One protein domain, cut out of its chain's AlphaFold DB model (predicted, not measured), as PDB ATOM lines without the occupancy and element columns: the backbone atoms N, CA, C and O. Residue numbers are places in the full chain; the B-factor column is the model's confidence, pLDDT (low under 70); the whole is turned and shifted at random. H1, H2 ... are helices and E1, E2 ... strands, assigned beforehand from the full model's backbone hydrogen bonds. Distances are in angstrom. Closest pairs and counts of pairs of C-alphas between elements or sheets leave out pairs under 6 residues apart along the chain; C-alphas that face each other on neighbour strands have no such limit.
ATOM      1  N   LEU A  24     -63.013  47.481 -47.019       87.62
ATOM      2  CA  LEU A  24     -62.632  46.583 -48.098       87.62
ATOM      3  C   LEU A  24     -62.546  45.162 -47.557       87.62
ATOM      4  O   LEU A  24     -61.838  44.925 -46.580       87.62
ATOM      5  N   GLU A  25     -63.232  44.228 -48.209       87.38
ATOM      6  CA  GLU A  25     -63.076  42.803 -47.944       87.38
ATOM      7  C   GLU A  25     -62.176  42.163 -49.005       87.38
ATOM      8  O   GLU A  25     -62.427  42.274 -50.207       87.38
ATOM      9  N   TYR A  26     -61.146  41.451 -48.558       85.00
ATOM     10  CA  TYR A  26     -60.329  40.599 -49.407       85.00
ATOM     11  C   TYR A  26     -60.033  39.288 -48.686       85.00
ATOM     12  O   TYR A  26     -59.328  39.271 -47.683       85.00
ATOM     13  N   GLU A  27     -60.590  38.184 -49.187       80.56
ATOM     14  CA  GLU A  27     -60.369  36.838 -48.639       80.56
ATOM     15  C   GLU A  27     -60.588  36.740 -47.117       80.56
ATOM     16  O   GLU A  27     -59.757  36.185 -46.410       80.56
ATOM     17  N   GLY A  28     -61.684  37.288 -46.582       84.94
ATOM     18  CA  GLY A  28     -61.957  37.276 -45.135       84.94
ATOM     19  C   GLY A  28     -61.153  38.298 -44.318       84.94
ATOM     20  O   GLY A  28     -61.327  38.381 -43.100       84.94
ATOM     21  N   PHE A  29     -60.302  39.105 -44.959       88.88
ATOM     22  CA  PHE A  29     -59.687  40.271 -44.337       88.88
ATOM     23  C   PHE A  29     -60.517  41.523 -44.567       88.88
ATOM     24  O   PHE A  29     -60.831  41.859 -45.706       88.88
ATOM     25  N   CYS A  30     -60.792  42.252 -43.491       91.06
ATOM     26  CA  CYS A  30     -61.374  43.583 -43.545       91.06
ATOM     27  C   CYS A  30     -60.275  44.636 -43.400       91.06
ATOM     28  O   CYS A  30     -59.522  44.611 -42.424       91.06
ATOM     29  N   MET A  31     -60.213  45.580 -44.333       88.69
ATOM     30  CA  MET A  31     -59.263  46.693 -44.324       88.69
ATOM     31  C   MET A  31     -59.989  48.027 -44.477       88.69
ATOM     32  O   MET A  31     -61.051  48.099 -45.097       88.69
ATOM     33  N   ASP A  32     -59.404  49.107 -43.961       88.88
ATOM     34  CA  ASP A  32     -59.936  50.451 -44.197       88.88
ATOM     35  C   ASP A  32     -59.905  50.783 -45.696       88.88
ATOM     36  O   ASP A  32     -58.946  50.450 -46.400       88.88
ATOM     37  N   LYS A  33     -60.936  51.468 -46.203       87.38
ATOM     38  CA  LYS A  33     -61.028  51.846 -47.618       87.38
ATOM     39  C   LYS A  33     -60.123  53.035 -47.951       87.38
ATOM     40  O   LYS A  33     -60.575  54.165 -48.105       87.38
ATOM     41  N   THR A  34     -58.829  52.761 -48.067       86.56
ATOM     42  CA  THR A  34     -57.789  53.729 -48.437       86.56
ATOM     43  C   THR A  34     -57.201  53.392 -49.806       86.56
ATOM     44  O   THR A  34     -57.252  52.242 -50.246       86.56
ATOM     45  N   GLN A  35     -56.620  54.385 -50.486       86.12
ATOM     46  CA  GLN A  35     -55.928  54.165 -51.762       86.12
ATOM     47  C   GLN A  35     -54.781  53.152 -51.613       86.12
ATOM     48  O   GLN A  35     -54.629  52.270 -52.449       86.12
ATOM     49  N   GLU A  36     -54.037  53.228 -50.508       82.69
ATOM     50  CA  GLU A  36     -52.941  52.306 -50.208       82.69
ATOM     51  C   GLU A  36     -53.427  50.853 -50.063       82.69
ATOM     52  O   GLU A  36     -52.868  49.948 -50.677       82.69
ATOM     53  N   ASN A  37     -54.509  50.619 -49.309       82.81
ATOM     54  CA  ASN A  37     -55.066  49.272 -49.152       82.81
ATOM     55  C   ASN A  37     -55.658  48.745 -50.469       82.81
ATOM     56  O   ASN A  37     -55.555  47.555 -50.757       82.81
ATOM     57  N   MET A  38     -56.237  49.621 -51.299       84.75
ATOM     58  CA  MET A  38     -56.697  49.252 -52.643       84.75
ATOM     59  C   MET A  38     -55.538  48.817 -53.542       84.75
ATOM     60  O   MET A  38     -55.643  47.789 -54.205       84.75
ATOM     61  N   GLU A  39     -54.437  49.570 -53.562       84.94
ATOM     62  CA  GLU A  39     -53.238  49.246 -54.345       84.94
ATOM     63  C   GLU A  39     -52.595  47.936 -53.879       84.94
ATOM     64  O   GLU A  39     -52.276  47.085 -54.708       84.94
ATOM     65  N   MET A  40     -52.506  47.725 -52.564       79.81
ATOM     66  CA  MET A  40     -52.022  46.477 -51.975       79.81
ATOM     67  C   MET A  40     -52.878  45.273 -52.402       79.81
ATOM     68  O   MET A  40     -52.344  44.256 -52.841       79.81
ATOM     69  N   ILE A  41     -54.209  45.386 -52.327       80.88
ATOM     70  CA  ILE A  41     -55.123  44.321 -52.768       80.88
ATOM     71  C   ILE A  41     -54.960  44.050 -54.269       80.88
ATOM     72  O   ILE A  41     -54.928  42.889 -54.678       80.88
ATOM     73  N   GLN A  42     -54.827  45.090 -55.100       82.44
ATOM     74  CA  GLN A  42     -54.570  44.918 -56.534       82.44
ATOM     75  C   GLN A  42     -53.242  44.196 -56.792       82.44
ATOM     76  O   GLN A  42     -53.190  43.288 -57.626       82.44
ATOM     77  N   GLU A  43     -52.190  44.527 -56.040       78.56
ATOM     78  CA  GLU A  43     -50.918  43.811 -56.104       78.56
ATOM     79  C   GLU A  43     -51.103  42.336 -55.722       78.56
ATOM     80  O   GLU A  43     -50.700  41.458 -56.485       78.56
ATOM     81  N   PHE A  44     -51.799  42.022 -54.627       77.06
ATOM     82  CA  PHE A  44     -52.053  40.635 -54.212       77.06
ATOM     83  C   PHE A  44     -52.861  39.842 -55.242       77.06
ATOM     84  O   PHE A  44     -52.529  38.691 -55.535       77.06
ATOM     85  N   ILE A  45     -53.877  40.463 -55.847       76.00
ATOM     86  CA  ILE A  45     -54.643  39.865 -56.945       76.00
ATOM     87  C   ILE A  45     -53.712  39.544 -58.120       76.00
ATOM     88  O   ILE A  45     -53.732  38.417 -58.611       76.00
ATOM     89  N   SER A  46     -52.855  40.480 -58.534       74.88
ATOM     90  CA  SER A  46     -51.905  40.248 -59.633       74.88
ATOM     91  C   SER A  46     -50.886  39.141 -59.325       74.88
ATOM     92  O   SER A  46     -50.607  38.302 -60.182       74.88
ATOM     93  N   LEU A  47     -50.407  39.049 -58.078       70.88
ATOM     94  CA  LEU A  47     -49.524  37.969 -57.626       70.88
ATOM     95  C   LEU A  47     -50.181  36.588 -57.699       70.88
ATOM     96  O   LEU A  47     -49.479  35.584 -57.833       70.88
ATOM     97  N   ASN A  48     -51.508  36.530 -57.585       63.09
ATOM     98  CA  ASN A  48     -52.274  35.295 -57.696       63.09
ATOM     99  C   ASN A  48     -52.599  34.918 -59.154       63.09
ATOM    100  O   ASN A  48     -52.900  33.754 -59.403       63.09
ATOM    101  N   LEU A  49     -52.525  35.856 -60.108       53.03
ATOM    102  CA  LEU A  49     -52.856  35.631 -61.525       53.03
ATOM    103  C   LEU A  49     -51.650  35.211 -62.389       53.03
ATOM    104  O   LEU A  49     -51.830  34.509 -63.381       53.03
ATOM    105  N   ASP A  50     -50.430  35.599 -62.010       50.19
ATOM    106  CA  ASP A  50     -49.226  35.453 -62.848       50.19
ATOM    107  C   ASP A  50     -48.395  34.171 -62.618       50.19
ATOM    108  O   ASP A  50     -47.409  33.942 -63.321       50.19
ATOM    109  N   GLY A  51     -48.702  33.357 -61.605       47.75
ATOM    110  CA  GLY A  51     -47.808  32.288 -61.149       47.75
ATOM    111  C   GLY A  51     -48.351  30.887 -61.398       47.75
ATOM    112  O   GLY A  51     -49.368  30.523 -60.819       47.75
ATOM    113  N   GLY A  52     -47.615  30.060 -62.147       44.53
ATOM    114  CA  GLY A  52     -47.810  28.604 -62.285       44.53
ATOM    115  C   GLY A  52     -47.587  27.791 -60.996       44.53
ATOM    116  O   GLY A  52     -47.113  26.661 -61.050       44.53
ATOM    117  N   LEU A  53     -47.898  28.376 -59.841       51.06
ATOM    118  CA  LEU A  53     -47.986  27.736 -58.540       51.06
ATOM    119  C   LEU A  53     -49.481  27.696 -58.221       51.06
ATOM    120  O   LEU A  53     -50.086  28.756 -58.089       51.06
ATOM    121  N   GLU A  54     -50.090  26.515 -58.152       51.16
ATOM    122  CA  GLU A  54     -51.511  26.353 -57.826       51.16
ATOM    123  C   GLU A  54     -51.776  26.908 -56.411       51.16
ATOM    124  O   GLU A  54     -51.671  26.215 -55.402       51.16
ATOM    125  N   ARG A  55     -52.022  28.218 -56.300       57.41
ATOM    126  CA  ARG A  55     -52.292  28.875 -55.024       57.41
ATOM    127  C   ARG A  55     -53.725  28.568 -54.644       57.41
ATOM    128  O   ARG A  55     -54.668  29.056 -55.265       57.41
ATOM    129  N   THR A  56     -53.911  27.793 -53.587       58.62
ATOM    130  CA  THR A  56     -55.228  27.689 -52.970       58.62
ATOM    131  C   THR A  56     -55.612  29.045 -52.354       58.62
ATOM    132  O   THR A  56     -54.748  29.760 -51.838       58.62
ATOM    133  N   LYS A  57     -56.917  29.381 -52.322       59.12
ATOM    134  CA  LYS A  57     -57.482  30.567 -51.616       59.12
ATOM    135  C   LYS A  57     -57.156  30.631 -50.102       59.12
ATOM    136  O   LYS A  57     -57.713  31.445 -49.378       59.12
ATOM    137  N   LYS A  58     -56.365  29.686 -49.594       64.25
ATOM    138  CA  LYS A  58     -56.040  29.461 -48.181       64.25
ATOM    139  C   LYS A  58     -54.581  29.822 -47.919       64.25
ATOM    140  O   LYS A  58     -54.281  30.591 -47.011       64.25
ATOM    141  N   ARG A  59     -53.670  29.376 -48.797       69.81
ATOM    142  CA  ARG A  59     -52.295  29.897 -48.854       69.81
ATOM    143  C   ARG A  59     -52.275  31.396 -49.123       69.81
ATOM    144  O   ARG A  59     -51.409  32.094 -48.600       69.81
ATOM    145  N   SER A  60     -53.236  31.890 -49.894       74.00
ATOM    146  CA  SER A  60     -53.391  33.317 -50.151       74.00
ATOM    147  C   SER A  60     -53.689  34.121 -48.879       74.00
ATOM    148  O   SER A  60     -53.110  35.194 -48.748       74.00
ATOM    149  N   GLN A  61     -54.432  33.599 -47.886       85.69
ATOM    150  CA  GLN A  61     -54.673  34.332 -46.631       85.69
ATOM    151  C   GLN A  61     -53.383  34.532 -45.817       85.69
ATOM    152  O   GLN A  61     -53.030  35.653 -45.443       85.69
ATOM    153  N   ARG A  62     -52.612  33.455 -45.624       87.31
ATOM    154  CA  ARG A  62     -51.307  33.507 -44.948       87.31
ATOM    155  C   ARG A  62     -50.309  34.402 -45.679       87.31
ATOM    156  O   ARG A  62     -49.601  35.182 -45.048       87.31
ATOM    157  N   VAL A  63     -50.246  34.291 -47.008       84.88
ATOM    158  CA  VAL A  63     -49.378  35.128 -47.850       84.88
ATOM    159  C   VAL A  63     -49.787  36.594 -47.758       84.88
ATOM    160  O   VAL A  63     -48.924  37.439 -47.567       84.88
ATOM    161  N   THR A  64     -51.082  36.895 -47.822       85.75
ATOM    162  CA  THR A  64     -51.626  38.251 -47.659       85.75
ATOM    163  C   THR A  64     -51.187  38.853 -46.331       85.75
ATOM    164  O   THR A  64     -50.665  39.965 -46.302       85.75
ATOM    165  N   MET A  65     -51.305  38.100 -45.233       89.00
ATOM    166  CA  MET A  65     -50.871  38.571 -43.920       89.00
ATOM    167  C   MET A  65     -49.349  38.758 -43.829       89.00
ATOM    168  O   MET A  65     -48.885  39.764 -43.291       89.00
ATOM    169  N   LEU A  66     -48.565  37.838 -44.396       89.06
ATOM    170  CA  LEU A  66     -47.108  37.961 -44.467       89.06
ATOM    171  C   LEU A  66     -46.679  39.208 -45.253       89.06
ATOM    172  O   LEU A  66     -45.820  39.961 -44.793       89.06
ATOM    173  N   LEU A  67     -47.283  39.438 -46.420       87.00
ATOM    174  CA  LEU A  67     -47.011  40.601 -47.262       87.00
ATOM    175  C   LEU A  67     -47.397  41.896 -46.545       87.00
ATOM    176  O   LEU A  67     -46.595  42.823 -46.515       87.00
ATOM    177  N   ALA A  68     -48.566  41.935 -45.898       86.25
ATOM    178  CA  ALA A  68     -49.011  43.095 -45.130       86.25
ATOM    179  C   ALA A  68     -48.053  43.434 -43.976       86.25
ATOM    180  O   ALA A  68     -47.815  44.604 -43.694       86.25
ATOM    181  N   ARG A  69     -47.471  42.432 -43.303       88.56
ATOM    182  CA  ARG A  69     -46.513  42.651 -42.204       88.56
ATOM    183  C   ARG A  69     -45.095  42.981 -42.660       88.56
ATOM    184  O   ARG A  69     -44.309  43.493 -41.862       88.56
ATOM    185  N   THR A  70     -44.747  42.680 -43.904       87.75
ATOM    186  CA  THR A  70     -43.378  42.822 -44.399       87.75
ATOM    187  C   THR A  70     -43.081  44.261 -44.815       87.75
ATOM    188  O   THR A  70     -43.748  44.826 -45.677       87.75
ATOM    189  N   ASN A  71     -42.019  44.850 -44.257       86.94
ATOM    190  CA  ASN A  71     -41.536  46.159 -44.694       86.94
ATOM    191  C   ASN A  71     -40.647  46.038 -45.944       86.94
ATOM    192  O   ASN A  71     -39.415  45.954 -45.852       86.94
ATOM    193  N   PHE A  72     -41.280  46.071 -47.116       85.94
ATOM    194  CA  PHE A  72     -40.601  45.963 -48.408       85.94
ATOM    195  C   PHE A  72     -39.644  47.116 -48.734       85.94
ATOM    196  O   PHE A  72     -38.773  46.943 -49.583       85.94
ATOM    197  N   ASP A  73     -39.730  48.264 -48.057       85.81
ATOM    198  CA  ASP A  73     -38.757  49.349 -48.245       85.81
ATOM    199  C   ASP A  73     -37.375  49.003 -47.693       85.81
ATOM    200  O   ASP A  73     -36.371  49.533 -48.164       85.81
ATOM    201  N   SER A  74     -37.324  48.083 -46.730       85.75
ATOM    202  CA  SER A  74     -36.083  47.616 -46.106       85.75
ATOM    203  C   SER A  74     -35.617  46.242 -46.587       85.75
ATOM    204  O   SER A  74     -34.528  45.812 -46.214       85.75
ATOM    205  N   MET A  75     -36.430  45.549 -47.390       88.00
ATOM    206  CA  MET A  75     -36.129  44.202 -47.865       88.00
ATOM    207  C   MET A  75     -35.260  44.237 -49.112       88.00
ATOM    208  O   MET A  75     -35.638  44.810 -50.137       88.00
ATOM    209  N   VAL A  76     -34.126  43.550 -49.035       90.69
ATOM    210  CA  VAL A  76     -33.199  43.385 -50.152       90.69
ATOM    211  C   VAL A  76     -32.900  41.918 -50.411       90.69
ATOM    212  O   VAL A  76     -33.037  41.081 -49.519       90.69
ATOM    213  N   ASP A  77     -32.485  41.606 -51.631       88.88
ATOM    214  CA  ASP A  77     -31.983  40.279 -51.957       88.88
ATOM    215  C   ASP A  77     -30.503  40.096 -51.585       88.88
ATOM    216  O   ASP A  77     -29.865  40.937 -50.940       88.88
ATOM    217  N   GLU A  78     -29.939  38.957 -51.978       85.88
ATOM    218  CA  GLU A  78     -28.546  38.622 -51.705       85.88
ATOM    219  C   GLU A  78     -27.512  39.602 -52.272       85.88
ATOM    220  O   GLU A  78     -26.477  39.800 -51.622       85.88
ATOM    221  N   ASN A  79     -27.848  40.284 -53.373       89.69
ATOM    222  CA  ASN A  79     -27.029  41.300 -54.034       89.69
ATOM    223  C   ASN A  79     -27.272  42.717 -53.487       89.69
ATOM    224  O   ASN A  79     -26.530  43.636 -53.828       89.69
ATOM    225  N   GLY A  80     -28.277  42.898 -52.625       89.19
ATOM    226  CA  GLY A  80     -28.670  44.203 -52.093       89.19
ATOM    227  C   GLY A  80     -29.748  44.916 -52.915       89.19
ATOM    228  O   GLY A  80     -30.064  46.067 -52.613       89.19
ATOM    229  N   ASP A  81     -30.340  44.257 -53.914       90.75
ATOM    230  CA  ASP A  81     -31.413  44.845 -54.718       90.75
ATOM    231  C   ASP A  81     -32.743  44.815 -53.958       90.75
ATOM    232  O   ASP A  81     -33.078  43.816 -53.319       90.75
ATOM    233  N   LYS A  82     -33.546  45.888 -54.061       91.00
ATOM    234  CA  LYS A  82     -34.869  45.960 -53.414       91.00
ATOM    235  C   LYS A  82     -35.748  44.789 -53.854       91.00
ATOM    236  O   LYS A  82     -36.020  44.600 -55.045       91.00
ATOM    237  N   LEU A  83     -36.255  44.043 -52.880       88.56
ATOM    238  CA  LEU A  83     -37.083  42.875 -53.126       88.56
ATOM    239  C   LEU A  83     -38.544  43.299 -53.321       88.56
ATOM    240  O   LEU A  83     -39.159  43.893 -52.440       88.56
ATOM    241  N   ARG A  84     -39.113  42.996 -54.492       86.62
ATOM    242  CA  ARG A  84     -40.540  43.229 -54.778       86.62
ATOM    243  C   ARG A  84     -41.394  42.059 -54.272       86.62
ATOM    244  O   ARG A  84     -40.895  40.929 -54.299       86.62
ATOM    245  N   PRO A  85     -42.677  42.268 -53.932       84.56
ATOM    246  CA  PRO A  85     -43.562  41.216 -53.419       84.56
ATOM    247  C   PRO A  85     -43.595  39.928 -54.253       84.56
ATOM    248  O   PRO A  85     -43.558  38.835 -53.691       84.56
ATOM    249  N   LYS A  86     -43.559  40.020 -55.591       82.06
ATOM    250  CA  LYS A  86     -43.489  38.835 -56.471       82.06
ATOM    251  C   LYS A  86     -42.248  37.979 -56.208       82.06
ATOM    252  O   LYS A  86     -42.371  36.807 -55.862       82.06
ATOM    253  N   LYS A  87     -41.068  38.599 -56.297       84.06
ATOM    254  CA  LYS A  87     -39.768  37.945 -56.077       84.06
ATOM    255  C   LYS A  87     -39.619  37.469 -54.630       84.06
ATOM    256  O   LYS A  87     -39.016  36.432 -54.382       84.06
ATOM    257  N   PHE A  88     -40.199  38.196 -53.678       87.25
ATOM    258  CA  PHE A  88     -40.260  37.781 -52.279       87.25
ATOM    259  C   PHE A  88     -41.019  36.467 -52.096       87.25
ATOM    260  O   PHE A  88     -40.490  35.550 -51.473       87.25
ATOM    261  N   ILE A  89     -42.221  36.344 -52.669       83.62
ATOM    262  CA  ILE A  89     -42.981  35.095 -52.564       83.62
ATOM    263  C   ILE A  89     -42.265  33.947 -53.275       83.62
ATOM    264  O   ILE A  89     -42.245  32.832 -52.765       83.62
ATOM    265  N   GLU A  90     -41.643  34.208 -54.423       81.88
ATOM    266  CA  GLU A  90     -40.814  33.210 -55.106       81.88
ATOM    267  C   GLU A  90     -39.659  32.723 -54.223       81.88
ATOM    268  O   GLU A  90     -39.434  31.520 -54.150       81.88
ATOM    269  N   ARG A  91     -38.973  33.630 -53.516       85.50
ATOM    270  CA  ARG A  91     -37.840  33.285 -52.645       85.50
ATOM    271  C   ARG A  91     -38.235  32.582 -51.360       85.50
ATOM    272  O   ARG A  91     -37.503  31.705 -50.924       85.50
ATOM    273  N   ILE A  92     -39.349  32.968 -50.733       85.62
ATOM    274  CA  ILE A  92     -39.758  32.338 -49.470       85.62
ATOM    275  C   ILE A  92     -40.317  30.927 -49.683       85.62
ATOM    276  O   ILE A  92     -40.341  30.109 -48.762       85.62
ATOM    277  N   ASN A  93     -40.760  30.627 -50.905       81.44
ATOM    278  CA  ASN A  93     -41.155  29.284 -51.282       81.44
ATOM    279  C   ASN A  93     -39.933  28.370 -51.319       81.44
ATOM    280  O   ASN A  93     -38.968  28.638 -52.028       81.44
ATOM    281  N   SER A  94     -40.010  27.262 -50.586       81.69
ATOM    282  CA  SER A  94     -38.900  26.321 -50.435       81.69
ATOM    283  C   SER A  94     -37.650  26.951 -49.803       81.69
ATOM    284  O   SER A  94     -36.539  26.475 -50.035       81.69
ATOM    285  N   TYR A  95     -37.822  28.010 -49.004       87.25
ATOM    286  CA  TYR A  95     -36.729  28.616 -48.255       87.25
ATOM    287  C   TYR A  95     -36.382  27.785 -47.018       87.25
ATOM    288  O   TYR A  95     -37.259  27.386 -46.247       87.25
ATOM    289  N   GLY A  96     -35.083  27.582 -46.800       89.31
ATOM    290  CA  GLY A  96     -34.578  26.883 -45.624       89.31
ATOM    291  C   GLY A  96     -35.141  25.465 -45.491       89.31
ATOM    292  O   GLY A  96     -35.352  24.753 -46.475       89.31
ATOM    293  N   CYS A  97     -35.354  25.037 -44.252       91.00
ATOM    294  CA  CYS A  97     -35.845  23.704 -43.936       91.00
ATOM    295  C   CYS A  97     -37.374  23.643 -43.792       91.00
ATOM    296  O   CYS A  97     -37.944  22.565 -43.968       91.00
ATOM    297  N   TYR A  98     -38.045  24.750 -43.454       91.00
ATOM    298  CA  TYR A  98     -39.439  24.773 -43.001       91.00
ATOM    299  C   TYR A  98     -40.383  25.644 -43.839       91.00
ATOM    300  O   TYR A  98     -41.589  25.377 -43.832       91.00
ATOM    301  N   CYS A  99     -39.908  26.660 -44.566       88.12
ATOM    302  CA  CYS A  99     -40.789  27.540 -45.342       88.12
ATOM    303  C   CYS A  99     -41.253  26.859 -46.641       88.12
ATOM    304  O   CYS A  99     -40.607  26.956 -47.682       88.12
ATOM    305  N   TRP A 100     -42.391  26.155 -46.589       78.12
ATOM    306  CA  TRP A 100     -43.008  25.480 -47.747       78.12
ATOM    307  C   TRP A 100     -42.037  24.573 -48.533       78.12
ATOM    308  O   TRP A 100     -42.057  24.534 -49.761       78.12
ATOM    309  N   ALA A 101     -41.201  23.819 -47.811       59.25
ATOM    310  CA  ALA A 101     -40.041  23.071 -48.315       59.25
ATOM    311  C   ALA A 101     -40.299  22.029 -49.430       59.25
ATOM    312  O   ALA A 101     -39.347  21.477 -49.978       59.25
ATOM    313  N   ARG A 102     -41.556  21.697 -49.752       56.44
ATOM    314  CA  ARG A 102     -41.898  20.628 -50.713       56.44
ATOM    315  C   ARG A 102     -42.874  21.045 -51.810       56.44
ATOM    316  O   ARG A 102     -43.494  20.177 -52.407       56.44
ATOM    317  N   ALA A 103     -43.040  22.345 -52.060       53.94
ATOM    318  CA  ALA A 103     -44.000  22.897 -53.031       53.94
ATOM    319  C   ALA A 103     -45.487  22.523 -52.802       53.94
ATOM    320  O   ALA A 103     -46.359  23.076 -53.466       53.94
ATOM    321  N   GLU A 104     -45.792  21.666 -51.827       59.69
ATOM    322  CA  GLU A 104     -47.123  21.453 -51.266       59.69
ATOM    323  C   GLU A 104     -47.490  22.596 -50.303       59.69
ATOM    324  O   GLU A 104     -46.626  23.198 -49.661       59.69
ATOM    325  N   ASP A 105     -48.788  22.841 -50.105       61.38
ATOM    326  CA  ASP A 105     -49.293  23.799 -49.103       61.38
ATOM    327  C   ASP A 105     -48.991  23.376 -47.643       61.38
ATOM    328  O   ASP A 105     -49.325  24.087 -46.690       61.38
ATOM    329  N   LYS A 106     -48.322  22.228 -47.453       67.00
ATOM    330  CA  LYS A 106     -47.953  21.659 -46.157       67.00
ATOM    331  C   LYS A 106     -46.581  22.134 -45.677       67.00
ATOM    332  O   LYS A 106     -45.577  22.057 -46.382       67.00
ATOM    333  N   LEU A 107     -46.526  22.546 -44.412       69.12
ATOM    334  CA  LEU A 107     -45.300  22.950 -43.720       69.12
ATOM    335  C   LEU A 107     -44.578  21.726 -43.148       69.12
ATOM    336  O   LEU A 107     -44.661  21.450 -41.952       69.12
ATOM    337  N   ASN A 108     -43.900  20.980 -44.018       71.56
ATOM    338  CA  ASN A 108     -43.238  19.719 -43.677       71.56
ATOM    339  C   ASN A 108     -41.711  19.877 -43.753       71.56
ATOM    340  O   ASN A 108     -41.105  19.564 -44.779       71.56
ATOM    341  N   GLY A 109     -41.110  20.368 -42.667       81.56
ATOM    342  CA  GLY A 109     -39.663  20.555 -42.512       81.56
ATOM    343  C   GLY A 109     -39.077  19.737 -41.361       81.56
ATOM    344  O   GLY A 109     -39.802  19.283 -40.476       81.56
ATOM    345  N   TYR A 110     -37.759  19.543 -41.354       85.38
ATOM    346  CA  TYR A 110     -37.050  18.811 -40.300       85.38
ATOM    347  C   TYR A 110     -35.680  19.431 -40.008       85.38
ATOM    348  O   TYR A 110     -35.064  20.033 -40.881       85.38
ATOM    349  N   GLY A 111     -35.199  19.247 -38.775       90.06
ATOM    350  CA  GLY A 111     -33.874  19.693 -38.341       90.06
ATOM    351  C   GLY A 111     -33.840  21.042 -37.613       90.06
ATOM    352  O   GLY A 111     -34.822  21.518 -37.025       90.06
ATOM    353  N   THR A 112     -32.645  21.625 -37.586       94.06
ATOM    354  CA  THR A 112     -32.398  22.960 -37.032       94.06
ATOM    355  C   THR A 112     -32.719  23.998 -38.106       94.06
ATOM    356  O   THR A 112     -32.242  23.825 -39.224       94.06
ATOM    357  N   PRO A 113     -33.506  25.049 -37.801       94.19
ATOM    358  CA  PRO A 113     -33.763  26.121 -38.754       94.19
ATOM    359  C   PRO A 113     -32.475  26.744 -39.286       94.19
ATOM    360  O   PRO A 113     -31.530  26.931 -38.517       94.19
ATOM    361  N   LEU A 114     -32.470  27.088 -40.572       92.62
ATOM    362  CA  LEU A 114     -31.339  27.744 -41.227       92.62
ATOM    363  C   LEU A 114     -31.003  29.091 -40.569       92.62
ATOM    364  O   LEU A 114     -29.840  29.387 -40.305       92.62
ATOM    365  N   ASP A 115     -32.029  29.893 -40.301       92.31
ATOM    366  CA  ASP A 115     -31.917  31.225 -39.720       92.31
ATOM    367  C   ASP A 115     -33.221  31.642 -39.008       92.31
ATOM    368  O   ASP A 115     -34.109  30.822 -38.751       92.31
ATOM    369  N   SER A 116     -33.348  32.927 -38.655       92.50
ATOM    370  CA  SER A 116     -34.555  33.466 -38.015       92.50
ATOM    371  C   SER A 116     -35.791  33.429 -38.912       92.50
ATOM    372  O   SER A 116     -36.905  33.307 -38.398       92.50
ATOM    373  N   ILE A 117     -35.609  33.512 -40.231       91.50
ATOM    374  CA  ILE A 117     -36.698  33.414 -41.201       91.50
ATOM    375  C   ILE A 117     -37.251  31.992 -41.170       91.50
ATOM    376  O   ILE A 117     -38.437  31.783 -40.908       91.50
ATOM    377  N   ASP A 118     -36.374  31.007 -41.321       92.81
ATOM    378  CA  ASP A 118     -36.741  29.597 -41.284       92.81
ATOM    379  C   ASP A 118     -37.295  29.174 -39.909       92.81
ATOM    380  O   ASP A 118     -38.227  28.372 -39.809       92.81
ATOM    381  N   ALA A 119     -36.803  29.780 -38.822       94.19
ATOM    382  CA  ALA A 119     -37.330  29.558 -37.476       94.19
ATOM    383  C   ALA A 119     -38.785  30.037 -37.326       94.19
ATOM    384  O   ALA A 119     -39.577  29.395 -36.622       94.19
ATOM    385  N   SER A 120     -39.172  31.120 -38.008       94.69
ATOM    386  CA  SER A 120     -40.569  31.567 -38.034       94.69
ATOM    387  C   SER A 120     -41.469  30.542 -38.742       94.69
ATOM    388  O   SER A 120     -42.528  30.188 -38.219       94.69
ATOM    389  N   CYS A 121     -41.010  29.961 -39.855       92.75
ATOM    390  CA  CYS A 121     -41.719  28.899 -40.572       92.75
ATOM    391  C   CYS A 121     -41.808  27.597 -39.760       92.75
ATOM    392  O   CYS A 121     -42.846  26.932 -39.766       92.75
ATOM    393  N   LYS A 122     -40.759  27.250 -39.000       94.31
ATOM    394  CA  LYS A 122     -40.799  26.137 -38.039       94.31
ATOM    395  C   LYS A 122     -41.865  26.357 -36.973       94.31
ATOM    396  O   LYS A 122     -42.647  25.450 -36.699       94.31
ATOM    397  N   THR A 123     -41.916  27.560 -36.403       94.88
ATOM    398  CA  THR A 123     -42.912  27.922 -35.384       94.88
ATOM    399  C   THR A 123     -44.329  27.781 -35.937       94.88
ATOM    400  O   THR A 123     -45.194  27.208 -35.281       94.88
ATOM    401  N   LEU A 124     -44.560  28.214 -37.178       94.25
ATOM    402  CA  LEU A 124     -45.845  28.045 -37.851       94.25
ATOM    403  C   LEU A 124     -46.207  26.566 -38.075       94.25
ATOM    404  O   LEU A 124     -47.332  26.158 -37.797       94.25
ATOM    405  N   SER A 125     -45.251  25.749 -38.532       92.94
ATOM    406  CA  SER A 125     -45.431  24.295 -38.691       92.94
ATOM    407  C   SER A 125     -45.837  23.624 -37.369       92.94
ATOM    408  O   SER A 125     -46.758  22.805 -37.325       92.94
ATOM    409  N   GLN A 126     -45.204  24.026 -36.264       94.44
ATOM    410  CA  GLN A 126     -45.553  23.558 -34.923       94.44
ATOM    411  C   GLN A 126     -46.942  24.044 -34.498       94.44
ATOM    412  O   GLN A 126     -47.721  23.247 -33.984       94.44
ATOM    413  N   CYS A 127     -47.293  25.298 -34.789       95.75
ATOM    414  CA  CYS A 127     -48.626  25.839 -34.517       95.75
ATOM    415  C   CYS A 127     -49.712  25.026 -35.236       95.75
ATOM    416  O   CYS A 127     -50.676  24.594 -34.615       95.75
ATOM    417  N   HIS A 128     -49.509  24.692 -36.514       92.25
ATOM    418  CA  HIS A 128     -50.413  23.803 -37.256       92.25
ATOM    419  C   HIS A 128     -50.504  22.399 -36.656       92.25
ATOM    420  O   HIS A 128     -51.554  21.766 -36.730       92.25
ATOM    421  N   THR A 129     -49.408  21.895 -36.087       92.06
ATOM    422  CA  THR A 129     -49.420  20.615 -35.373       92.06
ATOM    423  C   THR A 129     -50.304  20.706 -34.133       92.06
ATOM    424  O   THR A 129     -51.122  19.817 -33.930       92.06
ATOM    425  N   CYS A 130     -50.219  21.795 -33.362       94.44
ATOM    426  CA  CYS A 130     -51.118  22.040 -32.231       94.44
ATOM    427  C   CYS A 130     -52.578  22.145 -32.677       94.44
ATOM    428  O   CYS A 130     -53.419  21.463 -32.109       94.44
ATOM    429  N   ILE A 131     -52.872  22.881 -33.756       93.00
ATOM    430  CA  ILE A 131     -54.233  22.969 -34.313       93.00
ATOM    431  C   ILE A 131     -54.818  21.574 -34.581       93.00
ATOM    432  O   ILE A 131     -55.956  21.306 -34.221       93.00
ATOM    433  N   LYS A 132     -54.036  20.661 -35.163       90.81
ATOM    434  CA  LYS A 132     -54.475  19.282 -35.444       90.81
ATOM    435  C   LYS A 132     -54.627  18.402 -34.199       90.81
ATOM    436  O   LYS A 132     -55.268  17.359 -34.275       90.81
ATOM    437  N   LEU A 133     -53.975  18.762 -33.092       91.62
ATOM    438  CA  LEU A 133     -54.101  18.061 -31.812       91.62
ATOM    439  C   LEU A 133     -55.311  18.568 -31.024       91.62
ATOM    440  O   LEU A 133     -56.044  17.767 -30.451       91.62
ATOM    441  N   ASP A 134     -55.521  19.883 -31.019       92.00
ATOM    442  CA  ASP A 134     -56.593  20.544 -30.273       92.00
ATOM    443  C   ASP A 134     -57.950  20.412 -30.980       92.00
ATOM    444  O   ASP A 134     -59.003  20.406 -30.336       92.00
ATOM    445  N   TYR A 135     -57.932  20.267 -32.308       90.25
ATOM    446  CA  TYR A 135     -59.113  20.192 -33.155       90.25
ATOM    447  C   TYR A 135     -59.032  18.998 -34.115       90.25
ATOM    448  O   TYR A 135     -57.986  18.718 -34.696       90.25
ATOM    449  N   SER A 136     -60.153  18.299 -34.331       82.50
ATOM    450  CA  SER A 136     -60.228  17.230 -35.339       82.50
ATOM    451  C   SER A 136     -59.937  17.792 -36.734       82.50
ATOM    452  O   SER A 136     -60.523  18.815 -37.103       82.50
ATOM    453  N   GLU A 137     -59.112  17.104 -37.537       80.12
ATOM    454  CA  GLU A 137     -58.806  17.504 -38.923       80.12
ATOM    455  C   GLU A 137     -60.068  17.664 -39.788       80.12
ATOM    456  O   GLU A 137     -60.094  18.514 -40.674       80.12
ATOM    457  N   GLU A 138     -61.133  16.906 -39.503       80.50
ATOM    458  CA  GLU A 138     -62.420  17.015 -40.206       80.50
ATOM    459  C   GLU A 138     -63.131  18.346 -39.929       80.50
ATOM    460  O   GLU A 138     -63.845  18.871 -40.781       80.50
ATOM    461  N   THR A 139     -62.917  18.904 -38.735       80.56
ATOM    462  CA  THR A 139     -63.549  20.151 -38.270       80.56
ATOM    463  C   THR A 139     -62.650  21.374 -38.432       80.56
ATOM    464  O   THR A 139     -63.133  22.504 -38.416       80.56
ATOM    465  N   CYS A 140     -61.337  21.155 -38.537       86.50
ATOM    466  CA  CYS A 140     -60.318  22.190 -38.487       86.50
ATOM    467  C   CYS A 140     -59.025  21.717 -39.164       86.50
ATOM    468  O   CYS A 140     -58.066  21.284 -38.523       86.50
ATOM    469  N   ASN A 141     -58.979  21.810 -40.487       87.44
ATOM    470  CA  ASN A 141     -57.750  21.545 -41.223       87.44
ATOM    471  C   ASN A 141     -56.966  22.859 -41.413       87.44
ATOM    472  O   ASN A 141     -57.425  23.710 -42.175       87.44
ATOM    473  N   PRO A 142     -55.764  23.038 -40.829       87.62
ATOM    474  CA  PRO A 142     -55.000  24.291 -40.924       87.62
ATOM    475  C   PRO A 142     -54.522  24.647 -42.345       87.62
ATOM    476  O   PRO A 142     -53.987  25.734 -42.575       87.62
ATOM    477  N   TYR A 143     -54.684  23.735 -43.307       82.62
ATOM    478  CA  TYR A 143     -54.404  23.980 -44.722       82.62
ATOM    479  C   TYR A 143     -55.644  24.427 -45.508       82.62
ATOM    480  O   TYR A 143     -55.501  25.088 -46.533       82.62
ATOM    481  N   ASP A 144     -56.849  24.103 -45.026       80.06
ATOM    482  CA  ASP A 144     -58.111  24.357 -45.732       80.06
ATOM    483  C   ASP A 144     -59.048  25.337 -45.023       80.06
ATOM    484  O   ASP A 144     -59.962  25.888 -45.647       80.06
ATOM    485  N   GLN A 145     -58.817  25.560 -43.735       86.19
ATOM    486  CA  GLN A 145     -59.658  26.366 -42.880       86.19
ATOM    487  C   GLN A 145     -59.462  27.854 -43.169       86.19
ATOM    488  O   GLN A 145     -58.364  28.389 -43.048       86.19
ATOM    489  N   LYS A 146     -60.561  28.536 -43.496       88.12
ATOM    490  CA  LYS A 146     -60.591  29.997 -43.588       88.12
ATOM    491  C   LYS A 146     -60.914  30.628 -42.247       88.12
ATOM    492  O   LYS A 146     -61.751  30.100 -41.505       88.12
ATOM    493  N   TYR A 147     -60.334  31.792 -42.015       90.06
ATOM    494  CA  TYR A 147     -60.603  32.659 -40.874       90.06
ATOM    495  C   TYR A 147     -60.878  34.095 -41.326       90.06
ATOM    496  O   TYR A 147     -60.755  34.414 -42.509       90.06
ATOM    497  N   SER A 148     -61.265  34.937 -40.374       91.50
ATOM    498  CA  SER A 148     -61.586  36.345 -40.592       91.50
ATOM    499  C   SER A 148     -60.684  37.208 -39.717       91.50
ATOM    500  O   SER A 148     -60.483  36.890 -38.539       91.50
ATOM    501  N   ALA A 149     -60.153  38.297 -40.269       92.56
ATOM    502  CA  ALA A 149     -59.356  39.251 -39.504       92.56
ATOM    503  C   ALA A 149     -59.559  40.688 -39.994       92.56
ATOM    504  O   ALA A 149     -59.955  40.932 -41.129       92.56
ATOM    505  N   LYS A 150     -59.266  41.660 -39.136       92.25
ATOM    506  CA  LYS A 150     -59.187  43.081 -39.472       92.25
ATOM    507  C   LYS A 150     -57.727  43.488 -39.539       92.25
ATOM    508  O   LYS A 150     -56.980  43.234 -38.595       92.25
ATOM    509  N   ILE A 151     -57.341  44.134 -40.633       90.19
ATOM    510  CA  ILE A 151     -56.006  44.696 -40.828       90.19
ATOM    511  C   ILE A 151     -56.145  46.213 -40.875       90.19
ATOM    512  O   ILE A 151     -56.855  46.758 -41.718       90.19
ATOM    513  N   ARG A 152     -55.472  46.895 -39.950       88.25
ATOM    514  CA  ARG A 152     -55.460  48.357 -39.858       88.25
ATOM    515  C   ARG A 152     -54.038  48.865 -39.962       88.25
ATOM    516  O   ARG A 152     -53.115  48.241 -39.445       88.25
ATOM    517  N   LYS A 153     -53.863  50.020 -40.592       83.25
ATOM    518  CA  LYS A 153     -52.590  50.738 -40.586       83.25
ATOM    519  C   LYS A 153     -52.711  51.931 -39.651       83.25
ATOM    520  O   LYS A 153     -53.518  52.822 -39.880       83.25
ATOM    521  N   ASN A 154     -51.889  51.949 -38.613       79.44
ATOM    522  CA  ASN A 154     -51.867  52.987 -37.598       79.44
ATOM    523  C   ASN A 154     -50.440  53.529 -37.461       79.44
ATOM    524  O   ASN A 154     -49.530  52.806 -37.060       79.44
ATOM    525  N   ASN A 155     -50.218  54.791 -37.844       79.12
ATOM    526  CA  ASN A 155     -48.915  55.468 -37.749       79.12
ATOM    527  C   ASN A 155     -47.735  54.661 -38.331       79.12
ATOM    528  O   ASN A 155     -46.669  54.561 -37.726       79.12
ATOM    529  N   GLY A 156     -47.932  54.041 -39.499       75.06
ATOM    530  CA  GLY A 156     -46.906  53.222 -40.159       75.06
ATOM    531  C   GLY A 156     -46.735  51.813 -39.580       75.06
ATOM    532  O   GLY A 156     -45.954  51.035 -40.115       75.06
ATOM    533  N   THR A 157     -47.489  51.460 -38.539       79.75
ATOM    534  CA  THR A 157     -47.553  50.103 -37.990       79.75
ATOM    535  C   THR A 157     -48.807  49.406 -38.498       79.75
ATOM    536  O   THR A 157     -49.890  49.988 -38.507       79.75
ATOM    537  N   ILE A 158     -48.671  48.154 -38.926       87.00
ATOM    538  CA  ILE A 158     -49.823  47.308 -39.242       87.00
ATOM    539  C   ILE A 158     -50.310  46.647 -37.954       87.00
ATOM    540  O   ILE A 158     -49.519  46.113 -37.182       87.00
ATOM    541  N   GLU A 159     -51.608  46.678 -37.710       90.06
ATOM    542  CA  GLU A 159     -52.275  45.986 -36.616       90.06
ATOM    543  C   GLU A 159     -53.203  44.932 -37.214       90.06
ATOM    544  O   GLU A 159     -53.998  45.230 -38.106       90.06
ATOM    545  N   VAL A 160     -53.094  43.696 -36.724       91.62
ATOM    546  CA  VAL A 160     -53.961  42.591 -37.135       91.62
ATOM    547  C   VAL A 160     -54.761  42.102 -35.938       91.62
ATOM    548  O   VAL A 160     -54.202  41.708 -34.912       91.62
ATOM    549  N   GLU A 161     -56.078  42.090 -36.102       93.50
ATOM    550  CA  GLU A 161     -57.050  41.587 -35.138       93.50
ATOM    551  C   GLU A 161     -57.795  40.407 -35.766       93.50
ATOM    552  O   GLU A 161     -58.553  40.589 -36.712       93.50
ATOM    553  N   CYS A 162     -57.621  39.196 -35.250       94.62
ATOM    554  CA  CYS A 162     -58.437  38.057 -35.662       94.62
ATOM    555  C   CYS A 162     -59.875  38.235 -35.131       94.62
ATOM    556  O   CYS A 162     -60.041  38.570 -33.957       94.62
ATOM    557  N   THR A 163     -60.918  38.018 -35.956       93.00
ATOM    558  CA  THR A 163     -62.311  38.440 -35.642       93.00
ATOM    559  C   THR A 163     -63.399  37.356 -35.582       93.00
ATOM    560  O   THR A 163     -64.465  37.622 -35.033       93.00
ATOM    561  N   ASN A 164     -63.167  36.116 -36.035       91.44
ATOM    562  CA  ASN A 164     -64.100  34.977 -35.832       91.44
ATOM    563  C   ASN A 164     -64.649  34.854 -34.395       91.44
ATOM    564  O   ASN A 164     -63.887  34.859 -33.434       91.44
ATOM    565  N   LYS A 165     -65.963  34.720 -34.220       89.44
ATOM    566  CA  LYS A 165     -66.566  34.603 -32.882       89.44
ATOM    567  C   LYS A 165     -66.217  33.258 -32.253       89.44
ATOM    568  O   LYS A 165     -66.429  32.234 -32.892       89.44
ATOM    569  N   LEU A 166     -65.764  33.260 -30.999       88.44
ATOM    570  CA  LEU A 166     -65.449  32.031 -30.266       88.44
ATOM    571  C   LEU A 166     -66.691  31.145 -30.139       88.44
ATOM    572  O   LEU A 166     -67.728  31.584 -29.632       88.44
ATOM    573  N   ASN A 167     -66.590  29.924 -30.653       84.62
ATOM    574  CA  ASN A 167     -67.613  28.895 -30.571       84.62
ATOM    575  C   ASN A 167     -67.040  27.528 -30.991       84.62
ATOM    576  O   ASN A 167     -66.258  27.436 -31.935       84.62
ATOM    577  N   LYS A 168     -67.502  26.454 -30.339       78.12
ATOM    578  CA  LYS A 168     -67.046  25.070 -30.573       78.12
ATOM    579  C   LYS A 168     -68.002  24.256 -31.452       78.12
ATOM    580  O   LYS A 168     -68.319  23.116 -31.126       78.12
ATOM    581  N   LYS A 169     -68.542  24.839 -32.526       74.56
ATOM    582  CA  LYS A 169     -69.424  24.103 -33.451       74.56
ATOM    583  C   LYS A 169     -68.603  23.290 -34.446       74.56
ATOM    584  O   LYS A 169     -67.693  23.833 -35.058       74.56
ATOM    585  N   GLU A 170     -68.976  22.034 -34.675       66.75
ATOM    586  CA  GLU A 170     -68.251  21.116 -35.573       66.75
ATOM    587  C   GLU A 170     -68.100  21.654 -37.007       66.75
ATOM    588  O   GLU A 170     -67.055  21.486 -37.625       66.75
ATOM    589  N   ASN A 171     -69.114  22.352 -37.525       65.00
ATOM    590  CA  ASN A 171     -69.150  22.870 -38.897       65.00
ATOM    591  C   ASN A 171     -68.738  24.347 -39.038       65.00
ATOM    592  O   ASN A 171     -68.656  24.865 -40.151       65.00
ATOM    593  N   ASN A 172     -68.525  25.049 -37.925       71.69
ATOM    594  CA  ASN A 172     -68.148  26.457 -37.917       71.69
ATOM    595  C   ASN A 172     -67.336  26.783 -36.660       71.69
ATOM    596  O   ASN A 172     -67.708  27.657 -35.880       71.69
ATOM    597  N   ASN A 173     -66.255  26.034 -36.446       85.06
ATOM    598  CA  ASN A 173     -65.457  26.115 -35.230       85.06
ATOM    599  C   ASN A 173     -64.704  27.453 -35.170       85.06
ATOM    600  O   ASN A 173     -63.628  27.618 -35.747       85.06
ATOM    601  N   GLY A 174     -65.301  28.431 -34.498       89.38
ATOM    602  CA  GLY A 174     -64.747  29.767 -34.354       89.38
ATOM    603  C   GLY A 174     -63.470  29.806 -33.522       89.38
ATOM    604  O   GLY A 174     -62.620  30.652 -33.796       89.38
ATOM    605  N   ASP A 175     -63.312  28.873 -32.578       92.44
ATOM    606  CA  ASP A 175     -62.096  28.732 -31.765       92.44
ATOM    607  C   ASP A 175     -60.923  28.313 -32.663       92.44
ATOM    608  O   ASP A 175     -59.934  29.034 -32.770       92.44
ATOM    609  N   CYS A 176     -61.101  27.246 -33.448       93.62
ATOM    610  CA  CYS A 176     -60.139  26.806 -34.462       93.62
ATOM    611  C   CYS A 176     -59.770  27.926 -35.446       93.62
ATOM    612  O   CYS A 176     -58.593  28.168 -35.722       93.62
ATOM    613  N   LYS A 177     -60.775  28.621 -35.997       93.12
ATOM    614  CA  LYS A 177     -60.544  29.719 -36.948       93.12
ATOM    615  C   LYS A 177     -59.733  30.843 -36.311       93.12
ATOM    616  O   LYS A 177     -58.853  31.407 -36.960       93.12
ATOM    617  N   ARG A 178     -60.028  31.179 -35.050       94.31
ATOM    618  CA  ARG A 178     -59.281  32.187 -34.299       94.31
ATOM    619  C   ARG A 178     -57.845  31.743 -34.070       94.31
ATOM    620  O   ARG A 178     -56.951  32.521 -34.384       94.31
ATOM    621  N   ASP A 179     -57.629  30.525 -33.598       95.75
ATOM    622  CA  ASP A 179     -56.289  30.026 -33.295       95.75
ATOM    623  C   ASP A 179     -55.426  29.926 -34.554       95.75
ATOM    624  O   ASP A 179     -54.268  30.332 -34.540       95.75
ATOM    625  N   LEU A 180     -55.999  29.488 -35.681       94.38
ATOM    626  CA  LEU A 180     -55.293  29.471 -36.961       94.38
ATOM    627  C   LEU A 180     -54.915  30.881 -37.436       94.38
ATOM    628  O   LEU A 180     -53.797  31.096 -37.906       94.38
ATOM    629  N   CYS A 181     -55.818  31.852 -37.289       95.56
ATOM    630  CA  CYS A 181     -55.509  33.249 -37.589       95.56
ATOM    631  C   CYS A 181     -54.356  33.770 -36.716       95.56
ATOM    632  O   CYS A 181     -53.443  34.422 -37.224       95.56
ATOM    633  N   GLU A 182     -54.356  33.452 -35.419       96.81
ATOM    634  CA  GLU A 182     -53.280  33.853 -34.509       96.81
ATOM    635  C   GLU A 182     -51.956  33.132 -34.828       96.81
ATOM    636  O   GLU A 182     -50.901  33.761 -34.742       96.81
ATOM    637  N   CYS A 183     -51.986  31.872 -35.285       96.56
ATOM    638  CA  CYS A 183     -50.805  31.178 -35.815       96.56
ATOM    639  C   CYS A 183     -50.188  31.946 -36.994       96.56
ATOM    640  O   CYS A 183     -48.991  32.252 -36.987       96.56
ATOM    641  N   ASP A 184     -50.998  32.276 -38.005       95.12
ATOM    642  CA  ASP A 184     -50.525  32.969 -39.204       95.12
ATOM    643  C   ASP A 184     -50.046  34.397 -38.874       95.12
ATOM    644  O   ASP A 184     -49.056  34.872 -39.439       95.12
ATOM    645  N   LYS A 185     -50.710  35.083 -37.934       95.62
ATOM    646  CA  LYS A 185     -50.323  36.420 -37.464       95.62
ATOM    647  C   LYS A 185     -48.993  36.376 -36.718       95.62
ATOM    648  O   LYS A 185     -48.101  37.161 -37.026       95.62
ATOM    649  N   ALA A 186     -48.827  35.444 -35.780       95.69
ATOM    650  CA  ALA A 186     -47.576  35.277 -35.044       95.69
ATOM    651  C   ALA A 186     -46.411  34.936 -35.983       95.69
ATOM    652  O   ALA A 186     -45.306  35.454 -35.812       95.69
ATOM    653  N   PHE A 187     -46.657  34.111 -37.003       94.19
ATOM    654  CA  PHE A 187     -45.693  33.856 -38.068       94.19
ATOM    655  C   PHE A 187     -45.284  35.144 -38.785       94.19
ATOM    656  O   PHE A 187     -44.093  35.449 -38.833       94.19
ATOM    657  N   ALA A 188     -46.247  35.916 -39.293       93.50
ATOM    658  CA  ALA A 188     -45.977  37.151 -40.021       93.50
ATOM    659  C   ALA A 188     -45.240  38.192 -39.151       93.50
ATOM    660  O   ALA A 188     -44.315  38.855 -39.623       93.50
ATOM    661  N   ASP A 189     -45.582  38.283 -37.864       93.25
ATOM    662  CA  ASP A 189     -44.931  39.170 -36.895       93.25
ATOM    663  C   ASP A 189     -43.479  38.757 -36.622       93.25
ATOM    664  O   ASP A 189     -42.579  39.600 -36.578       93.25
ATOM    665  N   ASN A 190     -43.239  37.459 -36.426       92.50
ATOM    666  CA  ASN A 190     -41.900  36.926 -36.178       92.50
ATOM    667  C   ASN A 190     -41.020  37.035 -37.423       92.50
ATOM    668  O   ASN A 190     -39.852  37.413 -37.317       92.50
ATOM    669  N   PHE A 191     -41.598  36.779 -38.595       91.88
ATOM    670  CA  PHE A 191     -40.943  36.973 -39.875       91.88
ATOM    671  C   PHE A 191     -40.499  38.430 -40.043       91.88
ATOM    672  O   PHE A 191     -39.318  38.700 -40.231       91.88
ATOM    673  N   ALA A 192     -41.414  39.391 -39.902       89.69
ATOM    674  CA  ALA A 192     -41.108  40.807 -40.108       89.69
ATOM    675  C   ALA A 192     -40.007  41.338 -39.168       89.69
ATOM    676  O   ALA A 192     -39.255  42.236 -39.541       89.69
ATOM    677  N   LYS A 193     -39.875  40.775 -37.958       87.50
ATOM    678  CA  LYS A 193     -38.795  41.114 -37.013       87.50
ATOM    679  C   LYS A 193     -37.441  40.529 -37.415       87.50
ATOM    680  O   LYS A 193     -36.416  41.169 -37.188       87.50
ATOM    681  N   GLY A 194     -37.435  39.305 -37.942       77.88
ATOM    682  CA  GLY A 194     -36.220  38.554 -38.268       77.88
ATOM    683  C   GLY A 194     -35.669  38.814 -39.668       77.88
ATOM    684  O   GLY A 194     -34.509  38.504 -39.926       77.88
ATOM    685  N   SER A 195     -36.469  39.388 -40.565       77.56
ATOM    686  CA  SER A 195     -36.151  39.428 -41.990       77.56
ATOM    687  C   SER A 195     -35.805  40.840 -42.471       77.56
ATOM    688  O   SER A 195     -36.652  41.730 -42.496       77.56
TER     689      SER A 195
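What this domain is: This is residues 24 to 195 of the 198 residues of the protein "PA2c domain-containing protein" of Oikopleura dioica (UniProt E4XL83). A small twisted sheet of four short strands has three helices, H1, H2 and H5, over one face and no named helix over the other. H2 sits in the middle, the long H4 runs back alongside H5 on its side away from the sheet, and H3 lies near H1 and H2, between long loops. The printed part has 172 residues with five named helices and four named strands, in the order E1 E2 H1 H2 H3 H4 E3 E4 H5. The sheet's order is E1 E2 E3 E4, mixed, and the class is mixed, helices and strands. The whole is compact, with a radius of gyration of the C-alphas of 15.7 A and spans of 48 by 43 by 31 A.

Where its parts are: Find C-alpha 24 at (-62.632, 46.583, -48.098), where E1, residues 24 to 26, begins; E2 follows at residues 29 to 32. H1 takes residues 35 to 49, 21.2 A long, then come H2, residues 59 to 69, and H3, residues 85 to 92. Look for C-alpha 116 at (-34.555, 33.466, -38.015), from which H4 runs 26.7 A to residue 134. E3, residues 149 to 154, and E4, residues 157 to 162, precede H5, residues 174 to 194, which runs 30.1 A to C-alpha 194 at (-36.220, 38.554, -38.268).

How they stand to each other: Start at the sheet, only just strongly twisted, with C-alphas up to 4.1 A off its plane. The hairpin E1 and E2 is antiparallel, with N 24 and O 31 2.8 A apart; E2 and E3 are parallel, with N 30 and O 149 at 2.8 A; the hairpin E3 and E4 is antiparallel, with N 150 and O 161 at 2.7 A. E2, H1 to H4 and E3 make a strand-helix-strand unit, two parallel neighbour strands with helices between. H1, H2 and H5 are on the same face, in two layers, helices on one face of a sheet, at heights over the sheet of 10.8, 9.8 and 9.2 A. H5 touches H2 with residues 184 to 192 alone, closest at the C-alphas of Leu 66 and Ala 188, 4.7 A. H5 touches H4, closest at the C-alphas of Ser 116 and Gly 194, 5.4 A, at a shallow tilt of 11 degrees, opposite ways. H3 is close to but not clearly touching H1, closest at the C-alphas of Leu 47 and Lys 86, 6.2 A. In all five helices every O i to N i+4 pair is within hydrogen-bond range.

The domain as a whole: The C-alphas farthest apart, of Asn 79 and Lys 169, are 50.2 A apart. The printed part has no cut. The links H2 to H3, H3 to H4, H4 to E3 and E4 to H5 are long. Mean pLDDT of the printed part is 83.9; look for values under 70 at residues 48 to 59, 101 to 107 and 170 to 171.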